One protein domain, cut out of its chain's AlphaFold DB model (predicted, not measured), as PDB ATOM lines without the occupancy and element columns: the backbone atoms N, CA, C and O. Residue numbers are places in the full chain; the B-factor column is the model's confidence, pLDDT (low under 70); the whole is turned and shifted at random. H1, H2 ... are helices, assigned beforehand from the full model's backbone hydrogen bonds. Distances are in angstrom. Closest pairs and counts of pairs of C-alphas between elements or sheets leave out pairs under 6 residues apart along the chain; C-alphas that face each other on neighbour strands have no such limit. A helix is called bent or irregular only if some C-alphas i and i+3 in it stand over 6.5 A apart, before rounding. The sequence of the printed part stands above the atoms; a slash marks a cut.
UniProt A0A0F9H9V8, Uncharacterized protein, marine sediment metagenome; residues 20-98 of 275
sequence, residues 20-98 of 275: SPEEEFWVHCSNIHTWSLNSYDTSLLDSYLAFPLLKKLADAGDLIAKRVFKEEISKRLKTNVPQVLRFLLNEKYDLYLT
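What this domain is: This is residues 20 to 98 of the 275 residues of an uncharacterized protein of marine sediment metagenome (UniProt A0A0F9H9V8). The longest helix, H1, is an arm at one end of an elongated helical model, and the link after it leads into a V made of H2 and H3, whose tip is the tight turn between them. H4 folds back beside the far end of H3 as a hairpin, and the short H5 follows it; at the other end of the model residues 20 to 27 stick out. The printed part has 79 residues, with five named helices in the order H1, H2, H3, H4, H5 and no named strand, and its class is all helix. It is only just compact, close to loose, with a radius of gyration of the C-alphas of 13.9 A, and its C-alphas span 41 by 26 by 17 A.

How they stand to each other: H1, residues 21 to 37, touches no helix. It is apart from H2, residues 47 to 59, although the two follow each other in the chain. The hub is H3, residues 63 to 78, which touches three helices. With residues 64 to 69 alone it touches H2; their closest C-alphas, those of Ala 58 and Lys 66, are 4.2 A apart. H2 and H3 run opposite ways at a steep tilt of 52 degrees. With residues 73 to 77 alone H3 touches H4, residues 82 to 90; their closest C-alphas, those of Leu 77 and Leu 85, are 6.2 A apart. H3 and H4 form a helical hairpin, opposite ways at a steep tilt of 40 degrees. With residues 70 to 73 alone H3 only just touches H5, residues 93 to 96, with 3 pairs of C-alphas within 8 A, the closest being those of Lys 70 and Tyr 96 at 6.4 A. H4 and H5 are close but not clearly touching, with the C-alphas of Leu 88 and Asp 94 closest at 6.6 A. H2 is apart from H4 and from H5. In H1, H3 and H4 every O i to N i+4 pair is within hydrogen-bond range, in H2 8 of 9 are, and H5 is too short for such a pair.

Where its parts are: H1 begins at C-alpha 21, (-20.382, 18.131, 4.629), and is 24.3 A long from first to last C-alpha. H3 is 22.8 A long and begins at C-alpha 63, (-45.775, 36.042, -7.419). H2 is 18.1 A long; it is neither bent nor irregular, but only just: C-alphas 48 and 51 are 6.3 A apart. H4 is 12.1 A long, and H5 ends at C-alpha 96, (-43.426, 46.055, -0.396).

The domain as a whole: The two C-alphas farthest apart, those of Ser 20 and Thr 98, are 45.5 A apart. Residues 20 to 27, of which 21 to 27 belong to H1, and residues 78 to 83 stand free; the body without them spans 33 by 22 by 16 A. The links from H2 to H3, H3 to H4 and H4 to H5 are tight, the link from H1 to H2 is short with 9 residues, and no link is long. The printed part has no cut. The mean pLDDT of the printed part is 93.4, and no printed residue is under 70.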
ATOM      1  N   SER A  20     -21.328  14.320   7.564       93.06
ATOM      2  CA  SER A  20     -20.358  14.805   6.591       93.06
ATOM      3  C   SER A  20     -20.864  16.093   5.923       93.06
ATOM      4  O   SER A  20     -22.076  16.307   5.844       93.06
ATOM      5  N   PRO A  21     -19.969  16.943   5.382       92.25
ATOM      6  CA  PRO A  21     -20.382  18.131   4.629       92.25
ATOM      7  C   PRO A  21     -21.337  17.823   3.463       92.25
ATOM      8  O   PRO A  21     -22.189  18.639   3.124       92.25
ATOM      9  N   GLU A  22     -21.211  16.641   2.852       93.06
ATOM     10  CA  GLU A  22     -22.109  16.187   1.788       93.06
ATOM     11  C   GLU A  22     -23.514  15.876   2.325       93.06
ATOM     12  O   GLU A  22     -24.505  16.329   1.754       93.06
ATOM     13  N   GLU A  23     -23.620  15.158   3.444       91.81
ATOM     14  CA  GLU A  23     -24.909  14.875   4.088       91.81
ATOM     15  C   GLU A  23     -25.592  16.160   4.576       91.81
ATOM     16  O   GLU A  23     -26.796  16.325   4.383       91.81
ATOM     17  N   GLU A  24     -24.832  17.098   5.147       87.25
ATOM     18  CA  GLU A  24     -25.331  18.420   5.542       87.25
ATOM     19  C   GLU A  24     -25.891  19.188   4.333       87.25
ATOM     20  O   GLU A  24     -27.013  19.703   4.379       87.25
ATOM     21  N   PHE A  25     -25.166  19.194   3.208       90.12
ATOM     22  CA  PHE A  25     -25.634  19.798   1.960       90.12
ATOM     23  C   PHE A  25     -26.943  19.167   1.461       90.12
ATOM     24  O   PHE A  25     -27.880  19.886   1.104       90.12
ATOM     25  N   TRP A  26     -27.047  17.835   1.475       93.50
ATOM     26  CA  TRP A  26     -28.270  17.127   1.085       93.50
ATOM     27  C   TRP A  26     -29.462  17.469   1.977       93.50
ATOM     28  O   TRP A  26     -30.570  17.670   1.467       93.50
ATOM     29  N   VAL A  27     -29.247  17.578   3.289       89.38
ATOM     30  CA  VAL A  27     -30.283  17.995   4.241       89.38
ATOM     31  C   VAL A  27     -30.754  19.418   3.933       89.38
ATOM     32  O   VAL A  27     -31.960  19.652   3.824       89.38
ATOM     33  N   HIS A  28     -29.839  20.363   3.704       86.94
ATOM     34  CA  HIS A  28     -30.208  21.732   3.337       86.94
ATOM     35  C   HIS A  28     -30.986  21.805   2.017       86.94
ATOM     36  O   HIS A  28     -32.032  22.454   1.961       86.94
ATOM     37  N   CYS A  29     -30.527  21.104   0.978       91.88
ATOM     38  CA  CYS A  29     -31.222  21.028  -0.307       91.88
ATOM     39  C   CYS A  29     -32.631  20.440  -0.161       91.88
ATOM     40  O   CYS A  29     -33.580  20.968  -0.739       91.88
ATOM     41  N   SER A  30     -32.789  19.392   0.652       92.19
ATOM     42  CA  SER A  30     -34.086  18.752   0.898       92.19
ATOM     43  C   SER A  30     -35.053  19.679   1.638       92.19
ATOM     44  O   SER A  30     -36.233  19.754   1.282       92.19
ATOM     45  N   ASN A  31     -34.555  20.445   2.615       92.19
ATOM     46  CA  ASN A  31     -35.344  21.446   3.335       92.19
ATOM     47  C   ASN A  31     -35.802  22.579   2.406       92.19
ATOM     48  O   ASN A  31     -36.981  22.926   2.402       92.19
ATOM     49  N   ILE A  32     -34.909  23.115   1.564       93.69
ATOM     50  CA  ILE A  32     -35.252  24.154   0.574       93.69
ATOM     51  C   ILE A  32     -36.252  23.617  -0.457       93.69
ATOM     52  O   ILE A  32     -37.217  24.303  -0.796       93.69
ATOM     53  N   HIS A  33     -36.060  22.384  -0.934       93.75
ATOM     54  CA  HIS A  33     -36.985  21.744  -1.863       93.75
ATOM     55  C   HIS A  33     -38.381  21.613  -1.247       93.75
ATOM     56  O   HIS A  33     -39.362  22.066  -1.836       93.75
ATOM     57  N   THR A  34     -38.469  21.096  -0.021       94.81
ATOM     58  CA  THR A  34     -39.734  20.952   0.712       94.81
ATOM     59  C   THR A  34     -40.403  22.305   0.942       94.81
ATOM     60  O   THR A  34     -41.598  22.451   0.689       94.81
ATOM     61  N   TRP A  35     -39.638  23.315   1.354       95.31
ATOM     62  CA  TRP A  35     -40.110  24.687   1.518       95.31
ATOM     63  C   TRP A  35     -40.705  25.258   0.217       95.31
ATOM     64  O   TRP A  35     -41.805  25.810   0.233       95.31
ATOM     65  N   SER A  36     -40.044  25.047  -0.928       95.44
ATOM     66  CA  SER A  36     -40.548  25.486  -2.239       95.44
ATOM     67  C   SER A  36     -41.830  24.757  -2.672       95.44
ATOM     68  O   SER A  36     -42.749  25.387  -3.191       95.44
ATOM     69  N   LEU A  37     -41.942  23.450  -2.395       95.12
ATOM     70  CA  LEU A  37     -43.137  22.654  -2.707       95.12
ATOM     71  C   LEU A  37     -44.351  23.041  -1.852       95.12
ATOM     72  O   LEU A  37     -45.489  22.868  -2.284       95.12
ATOM     73  N   ASN A  38     -44.124  23.596  -0.663       95.94
ATOM     74  CA  ASN A  38     -45.170  24.007   0.275       95.94
ATOM     75  C   ASN A  38     -45.458  25.514   0.204       95.94
ATOM     76  O   ASN A  38     -45.767  26.145   1.211       95.94
ATOM     77  N   SER A  39     -45.361  26.104  -0.993       95.44
ATOM     78  CA  SER A  39     -45.675  27.522  -1.231       95.44
ATOM     79  C   SER A  39     -44.931  28.477  -0.291       95.44
ATOM     80  O   SER A  39     -45.488  29.485   0.139       95.44
ATOM     81  N   TYR A  40     -43.677  28.154   0.021       96.25
ATOM     82  CA  TYR A  40     -42.791  28.958   0.855       96.25
ATOM     83  C   TYR A  40     -43.222  29.125   2.323       96.25
ATOM     84  O   TYR A  40     -42.876  30.134   2.943       96.25
ATOM     85  N   ASP A  41     -43.922  28.143   2.904       93.44
ATOM     86  CA  ASP A  41     -44.268  28.127   4.334       93.44
ATOM     87  C   ASP A  41     -43.027  28.349   5.223       93.44
ATOM     88  O   ASP A  41     -42.149  27.492   5.341       93.44
ATOM     89  N   THR A  42     -42.954  29.515   5.870       91.31
ATOM     90  CA  THR A  42     -41.797  29.942   6.670       91.31
ATOM     91  C   THR A  42     -41.601  29.144   7.956       91.31
ATOM     92  O   THR A  42     -40.598  29.352   8.633       91.31
ATOM     93  N   SER A  43     -42.508  28.222   8.296       89.31
ATOM     94  CA  SER A  43     -42.319  27.272   9.399       89.31
ATOM     95  C   SER A  43     -41.434  26.073   9.030       89.31
ATOM     96  O   SER A  43     -40.912  25.410   9.926       89.31
ATOM     97  N   LEU A  44     -41.238  25.805   7.732       90.19
ATOM     98  CA  LEU A  44     -40.493  24.642   7.224       90.19
ATOM     99  C   LEU A  44     -38.999  24.902   7.016       90.19
ATOM    100  O   LEU A  44     -38.234  23.969   6.772       90.19
ATOM    101  N   LEU A  45     -38.580  26.163   7.080       90.19
ATOM    102  CA  LEU A  45     -37.196  26.571   6.898       90.19
ATOM    103  C   LEU A  45     -36.810  27.537   8.014       90.19
ATOM    104  O   LEU A  45     -37.625  28.347   8.450       90.19
ATOM    105  N   ASP A  46     -35.562  27.456   8.470       86.12
ATOM    106  CA  ASP A  46     -35.059  28.368   9.490       86.12
ATOM    107  C   ASP A  46     -35.288  29.832   9.075       86.12
ATOM    108  O   ASP A  46     -35.027  30.226   7.934       86.12
ATOM    109  N   SER A  47     -35.792  30.645  10.007       79.69
ATOM    110  CA  SER A  47     -36.215  32.017   9.718       79.69
ATOM    111  C   SER A  47     -35.085  32.927   9.215       79.69
ATOM    112  O   SER A  47     -35.367  33.854   8.449       79.69
ATOM    113  N   TYR A  48     -33.826  32.641   9.579       82.75
ATOM    114  CA  TYR A  48     -32.648  33.357   9.086       82.75
ATOM    115  C   TYR A  48     -32.397  33.100   7.600       82.75
ATOM    116  O   TYR A  48     -31.806  33.948   6.935       82.75
ATOM    117  N   LEU A  49     -32.868  31.973   7.060       88.31
ATOM    118  CA  LEU A  49     -32.740  31.632   5.645       88.31
ATOM    119  C   LEU A  49     -34.037  31.902   4.867       88.31
ATOM    120  O   LEU A  49     -33.995  32.461   3.771       88.31
ATOM    121  N   ALA A  50     -35.192  31.568   5.445       92.38
ATOM    122  CA  ALA A  50     -36.495  31.702   4.798       92.38
ATOM    123  C   ALA A  50     -36.800  33.145   4.390       92.38
ATOM    124  O   ALA A  50     -37.198  33.404   3.256       92.38
ATOM    125  N   PHE A  51     -36.586  34.104   5.296       91.50
ATOM    126  CA  PHE A  51     -36.974  35.491   5.051       91.50
ATOM    127  C   PHE A  51     -36.103  36.177   3.974       91.50
ATOM    128  O   PHE A  51     -36.671  36.773   3.052       91.50
ATOM    129  N   PRO A  52     -34.757  36.055   3.981       92.38
ATOM    130  CA  PRO A  52     -33.928  36.558   2.883       92.38
ATOM    131  C   PRO A  52     -34.194  35.871   1.537       92.38
ATOM    132  O   PRO A  52     -34.190  36.548   0.507       92.38
ATOM    133  N   LEU A  53     -34.450  34.555   1.521       94.94
ATOM    134  CA  LEU A  53     -34.793  33.840   0.286       94.94
ATOM    135  C   LEU A  53     -36.127  34.321  -0.294       94.94
ATOM    136  O   LEU A  53     -36.188  34.621  -1.486       94.94
ATOM    137  N   LEU A  54     -37.162  34.476   0.544       96.44
ATOM    138  CA  LEU A  54     -38.447  35.058   0.137       96.44
ATOM    139  C   LEU A  54     -38.265  36.420  -0.520       96.44
ATOM    140  O   LEU A  54     -38.814  36.656  -1.594       96.44
ATOM    141  N   LYS A  55     -37.463  37.297   0.096       95.88
ATOM    142  CA  LYS A  55     -37.159  38.612  -0.466       95.88
ATOM    143  C   LYS A  55     -36.539  38.486  -1.858       95.88
ATOM    144  O   LYS A  55     -36.997  39.137  -2.791       95.88
ATOM    145  N   LYS A  56     -35.508  37.648  -2.015       96.88
ATOM    146  CA  LYS A  56     -34.809  37.473  -3.299       96.88
ATOM    147  C   LYS A  56     -35.732  36.939  -4.394       96.88
ATOM    148  O   LYS A  56     -35.657  37.423  -5.518       96.88
ATOM    149  N   LEU A  57     -36.613  35.994  -4.071       97.25
ATOM    150  CA  LEU A  57     -37.605  35.468  -5.011       97.25
ATOM    151  C   LEU A  57     -38.680  36.509  -5.360       97.25
ATOM    152  O   LEU A  57     -39.024  36.665  -6.529       97.25
ATOM    153  N   ALA A  58     -39.162  37.266  -4.371       97.25
ATOM    154  CA  ALA A  58     -40.104  38.362  -4.587       97.25
ATOM    155  C   ALA A  58     -39.513  39.455  -5.493       97.25
ATOM    156  O   ALA A  58     -40.191  39.929  -6.406       97.25
ATOM    157  N   ASP A  59     -38.242  39.813  -5.279       96.44
ATOM    158  CA  ASP A  59     -37.489  40.767  -6.105       96.44
ATOM    159  C   ASP A  59     -37.269  40.241  -7.531       96.44
ATOM    160  O   ASP A  59     -37.296  41.013  -8.487       96.44
ATOM    161  N   ALA A  60     -37.091  38.925  -7.685       97.75
ATOM    162  CA  ALA A  60     -36.987  38.257  -8.982       97.75
ATOM    163  C   ALA A  60     -38.337  38.119  -9.717       97.75
ATOM    164  O   ALA A  60     -38.359  37.698 -10.872       97.75
ATOM    165  N   GLY A  61     -39.453  38.488  -9.079       96.88
ATOM    166  CA  GLY A  61     -40.784  38.506  -9.689       96.88
ATOM    167  C   GLY A  61     -41.638  37.258  -9.446       96.88
ATOM    168  O   GLY A  61     -42.701  37.142 -10.058       96.88
ATOM    169  N   ASP A  62     -41.238  36.349  -8.551       97.94
ATOM    170  CA  ASP A  62     -42.091  35.226  -8.147       97.94
ATOM    171  C   ASP A  62     -43.323  35.748  -7.384       97.94
ATOM    172  O   ASP A  62     -43.222  36.340  -6.304       97.94
ATOM    173  N   LEU A  63     -44.512  35.534  -7.958       97.12
ATOM    174  CA  LEU A  63     -45.775  36.042  -7.419       97.12
ATOM    175  C   LEU A  63     -46.174  35.375  -6.096       97.12
ATOM    176  O   LEU A  63     -46.760  36.038  -5.235       97.12
ATOM    177  N   ILE A  64     -45.862  34.089  -5.918       97.62
ATOM    178  CA  ILE A  64     -46.165  33.352  -4.687       97.62
ATOM    179  C   ILE A  64     -45.234  33.856  -3.585       97.62
ATOM    180  O   ILE A  64     -45.713  34.227  -2.513       97.62
ATOM    181  N   ALA A  65     -43.934  33.968  -3.869       97.56
ATOM    182  CA  ALA A  65     -42.959  34.489  -2.919       97.56
ATOM    183  C   ALA A  65     -43.276  35.934  -2.533       97.56
ATOM    184  O   ALA A  65     -43.265  36.266  -1.352       97.56
ATOM    185  N   LYS A  66     -43.642  36.786  -3.500       97.62
ATOM    186  CA  LYS A  66     -44.048  38.173  -3.238       97.62
ATOM    187  C   LYS A  66     -45.247  38.250  -2.299       97.62
ATOM    188  O   LYS A  66     -45.245  39.069  -1.383       97.62
ATOM    189  N   ARG A  67     -46.260  37.402  -2.499       97.62
ATOM    190  CA  ARG A  67     -47.432  37.339  -1.615       97.62
ATOM    191  C   ARG A  67     -47.040  36.921  -0.195       97.62
ATOM    192  O   ARG A  67     -47.335  37.654   0.743       97.62
ATOM    193  N   VAL A  68     -46.326  35.803  -0.049       97.38
ATOM    194  CA  VAL A  68     -45.899  35.275   1.261       97.38
ATOM    195  C   VAL A  68     -44.967  36.255   1.978       97.38
ATOM    196  O   VAL A  68     -45.105  36.491   3.173       97.38
ATOM    197  N   PHE A  69     -44.059  36.902   1.246       97.31
ATOM    198  CA  PHE A  69     -43.158  37.909   1.795       97.31
ATOM    199  C   PHE A  69     -43.927  39.094   2.397       97.31
ATOM    200  O   PHE A  69     -43.664  39.485   3.534       97.31
ATOM    201  N   LYS A  70     -44.938  39.618   1.689       97.81
ATOM    202  CA  LYS A  70     -45.806  40.695   2.197       97.81
ATOM    203  C   LYS A  70     -46.608  40.280   3.434       97.81
ATOM    204  O   LYS A  70     -46.725  41.064   4.380       97.81
ATOM    205  N   GLU A  71     -47.144  39.059   3.451       96.50
ATOM    206  CA  GLU A  71     -47.852  38.499   4.612       96.50
ATOM    207  C   GLU A  71     -46.924  38.430   5.839       96.50
ATOM    208  O   GLU A  71     -47.290  38.858   6.937       96.50
ATOM    209  N   GLU A  72     -45.684  37.988   5.642       96.50
ATOM    210  CA  GLU A  72     -44.674  37.859   6.691       96.50
ATOM    211  C   GLU A  72     -44.152  39.210   7.210       96.50
ATOM    212  O   GLU A  72     -43.883  39.341   8.412       96.50
ATOM    213  N   ILE A  73     -44.052  40.231   6.350       96.75
ATOM    214  CA  ILE A  73     -43.796  41.620   6.766       96.75
ATOM    215  C   ILE A  73     -44.963  42.117   7.626       96.75
ATOM    216  O   ILE A  73     -44.755  42.592   8.744       96.75
ATOM    217  N   SER A  74     -46.198  41.935   7.150       96.88
ATOM    218  CA  SER A  74     -47.410  42.377   7.848       96.88
ATOM    219  C   SER A  74     -47.546  41.725   9.227       96.88
ATOM    220  O   SER A  74     -47.866  42.389  10.212       96.88
ATOM    221  N   LYS A  75     -47.259  40.422   9.330       95.19
ATOM    222  CA  LYS A  75     -47.257  39.674  10.594       95.19
ATOM    223  C   LYS A  75     -46.238  40.232  11.587       95.19
ATOM    224  O   LYS A  75     -46.553  40.362  12.767       95.19
ATOM    225  N   ARG A  76     -45.038  40.594  11.119       94.94
ATOM    226  CA  ARG A  76     -43.986  41.189  11.958       94.94
ATOM    227  C   ARG A  76     -44.349  42.601  12.417       94.94
ATOM    228  O   ARG A  76     -44.166  42.891  13.597       94.94
ATOM    229  N   LEU A  77     -44.933  43.435  11.554       95.44
ATOM    230  CA  LEU A  77     -45.436  44.763  11.937       95.44
ATOM    231  C   LEU A  77     -46.498  44.672  13.044       95.44
ATOM    232  O   LEU A  77     -46.406  45.389  14.041       95.44
ATOM    233  N   LYS A  78     -47.418  43.701  12.954       94.31
ATOM    234  CA  LYS A  78     -48.458  43.464  13.974       94.31
ATOM    235  C   LYS A  78     -47.910  43.128  15.362       94.31
ATOM    236  O   LYS A  78     -48.597  43.374  16.354       94.31
ATOM    237  N   THR A  79     -46.686  42.600  15.465       91.69
ATOM    238  CA  THR A  79     -46.065  42.320  16.774       91.69
ATOM    239  C   THR A  79     -45.817  43.588  17.587       91.69
ATOM    240  O   THR A  79     -45.711  43.500  18.807       91.69
ATOM    241  N   ASN A  80     -45.735  44.757  16.933       84.69
ATOM    242  CA  ASN A  80     -45.446  46.052  17.554       84.69
ATOM    243  C   ASN A  80     -44.147  46.077  18.393       84.69
ATOM    244  O   ASN A  80     -43.964  46.958  19.230       84.69
ATOM    245  N   VAL A  81     -43.222  45.135  18.167       92.62
ATOM    246  CA  VAL A  81     -41.927  45.106  18.857       92.62
ATOM    247  C   VAL A  81     -41.009  46.172  18.240       92.62
ATOM    248  O   VAL A  81     -40.682  46.062  17.054       92.62
ATOM    249  N   PRO A  82     -40.519  47.170  19.006       91.19
ATOM    250  CA  PRO A  82     -39.756  48.293  18.449       91.19
ATOM    251  C   PRO A  82     -38.514  47.884  17.650       91.19
ATOM    252  O   PRO A  82     -38.234  48.463  16.605       91.19
ATOM    253  N   GLN A  83     -37.781  46.864  18.109       92.06
ATOM    254  CA  GLN A  83     -36.584  46.373  17.415       92.06
ATOM    255  C   GLN A  83     -36.923  45.750  16.056       92.06
ATOM    256  O   GLN A  83     -36.210  45.979  15.081       92.06
ATOM    257  N   VAL A  84     -38.037  45.015  15.982       92.25
ATOM    258  CA  VAL A  84     -38.536  44.431  14.732       92.25
ATOM    259  C   VAL A  84     -38.964  45.541  13.782       92.25
ATOM    260  O   VAL A  84     -38.535  45.547  12.634       92.25
ATOM    261  N   LEU A  85     -39.736  46.520  14.263       93.06
ATOM    262  CA  LEU A  85     -40.148  47.670  13.455       93.06
ATOM    263  C   LEU A  85     -38.935  48.419  12.885       93.06
ATOM    264  O   LEU A  85     -38.875  48.671  11.685       93.06
ATOM    265  N   ARG A  86     -37.938  48.723  13.725       92.31
ATOM    266  CA  ARG A  86     -36.719  49.422  13.298       92.31
ATOM    267  C   ARG A  86     -35.949  48.640  12.237       92.31
ATOM    268  O   ARG A  86     -35.507  49.228  11.257       92.31
ATOM    269  N   PHE A  87     -35.822  47.326  12.410       92.12
ATOM    270  CA  PHE A  87     -35.208  46.452  11.412       92.12
ATOM    271  C   PHE A  87     -35.963  46.496  10.077       92.12
ATOM    272  O   PHE A  87     -35.344  46.728   9.041       92.12
ATOM    273  N   LEU A  88     -37.294  46.345  10.096       94.00
ATOM    274  CA  LEU A  88     -38.104  46.356   8.875       94.00
ATOM    275  C   LEU A  88     -37.987  47.683   8.108       94.00
ATOM    276  O   LEU A  88     -37.852  47.660   6.888       94.00
ATOM    277  N   LEU A  89     -38.006  48.817   8.815       91.88
ATOM    278  CA  LEU A  89     -37.893  50.148   8.210       91.88
ATOM    279  C   LEU A  89     -36.483  50.436   7.673       91.88
ATOM    280  O   LEU A  89     -36.335  51.040   6.612       91.88
ATOM    281  N   ASN A  90     -35.436  49.993   8.376       89.81
ATOM    282  CA  ASN A  90     -34.052  50.163   7.920       89.81
ATOM    283  C   ASN A  90     -33.790  49.410   6.611       89.81
ATOM    284  O   ASN A  90     -33.170  49.954   5.698       89.81
ATOM    285  N   GLU A  91     -34.327  48.195   6.502       90.38
ATOM    286  CA  GLU A  91     -34.240  47.366   5.298       90.38
ATOM    287  C   GLU A  91     -35.294  47.729   4.231       90.38
ATOM    288  O   GLU A  91     -35.340  47.107   3.167       90.38
ATOM    289  N   LYS A  92     -36.125  48.753   4.488       91.56
ATOM    290  CA  LYS A  92     -37.190  49.251   3.600       91.56
ATOM    291  C   LYS A  92     -38.216  48.181   3.203       91.56
ATOM    292  O   LYS A  92     -38.719  48.172   2.076       91.56
ATOM    293  N   TYR A  93     -38.518  47.250   4.106       95.19
ATOM    294  CA  TYR A  93     -39.483  46.180   3.847       95.19
ATOM    295  C   TYR A  93     -40.933  46.661   3.826       95.19
ATOM    296  O   TYR A  93     -41.773  46.053   3.167       95.19
ATOM    297  N   ASP A  94     -41.235  47.772   4.487       92.94
ATOM    298  CA  ASP A  94     -42.535  48.439   4.428       92.94
ATOM    299  C   ASP A  94     -42.927  48.853   2.997       92.94
ATOM    300  O   ASP A  94     -44.105  48.797   2.652       92.94
ATOM    301  N   LEU A  95     -41.951  49.146   2.125       93.25
ATOM    302  CA  LEU A  95     -42.189  49.541   0.728       93.25
ATOM    303  C   LEU A  95     -42.757  48.418  -0.162       93.25
ATOM    304  O   LEU A  95     -43.171  48.680  -1.292       93.25
ATOM    305  N   TYR A  96     -42.784  47.169   0.315       96.25
ATOM    306  CA  TYR A  96     -43.426  46.055  -0.396       96.25
ATOM    307  C   TYR A  96     -44.945  46.011  -0.178       96.25
ATOM    308  O   TYR A  96     -45.643  45.289  -0.900       96.25
ATOM    309  N   LEU A  97     -45.459  46.747   0.811       97.12
ATOM    310  CA  LEU A  97     -46.876  46.799   1.153       97.12
ATOM    311  C   LEU A  97     -47.584  47.937   0.413       97.12
ATOM    312  O   LEU A  97     -47.014  48.996   0.149       97.12
ATOM    313  N   THR A  98     -48.857  47.732   0.089       96.12
ATOM    314  CA  THR A  98     -49.744  48.832  -0.298       96.12
ATOM    315  C   THR A  98     -50.065  49.701   0.920       96.12
ATOM    316  O   THR A  98     -49.876  49.287   2.065       96.12
TER     317      THR A  98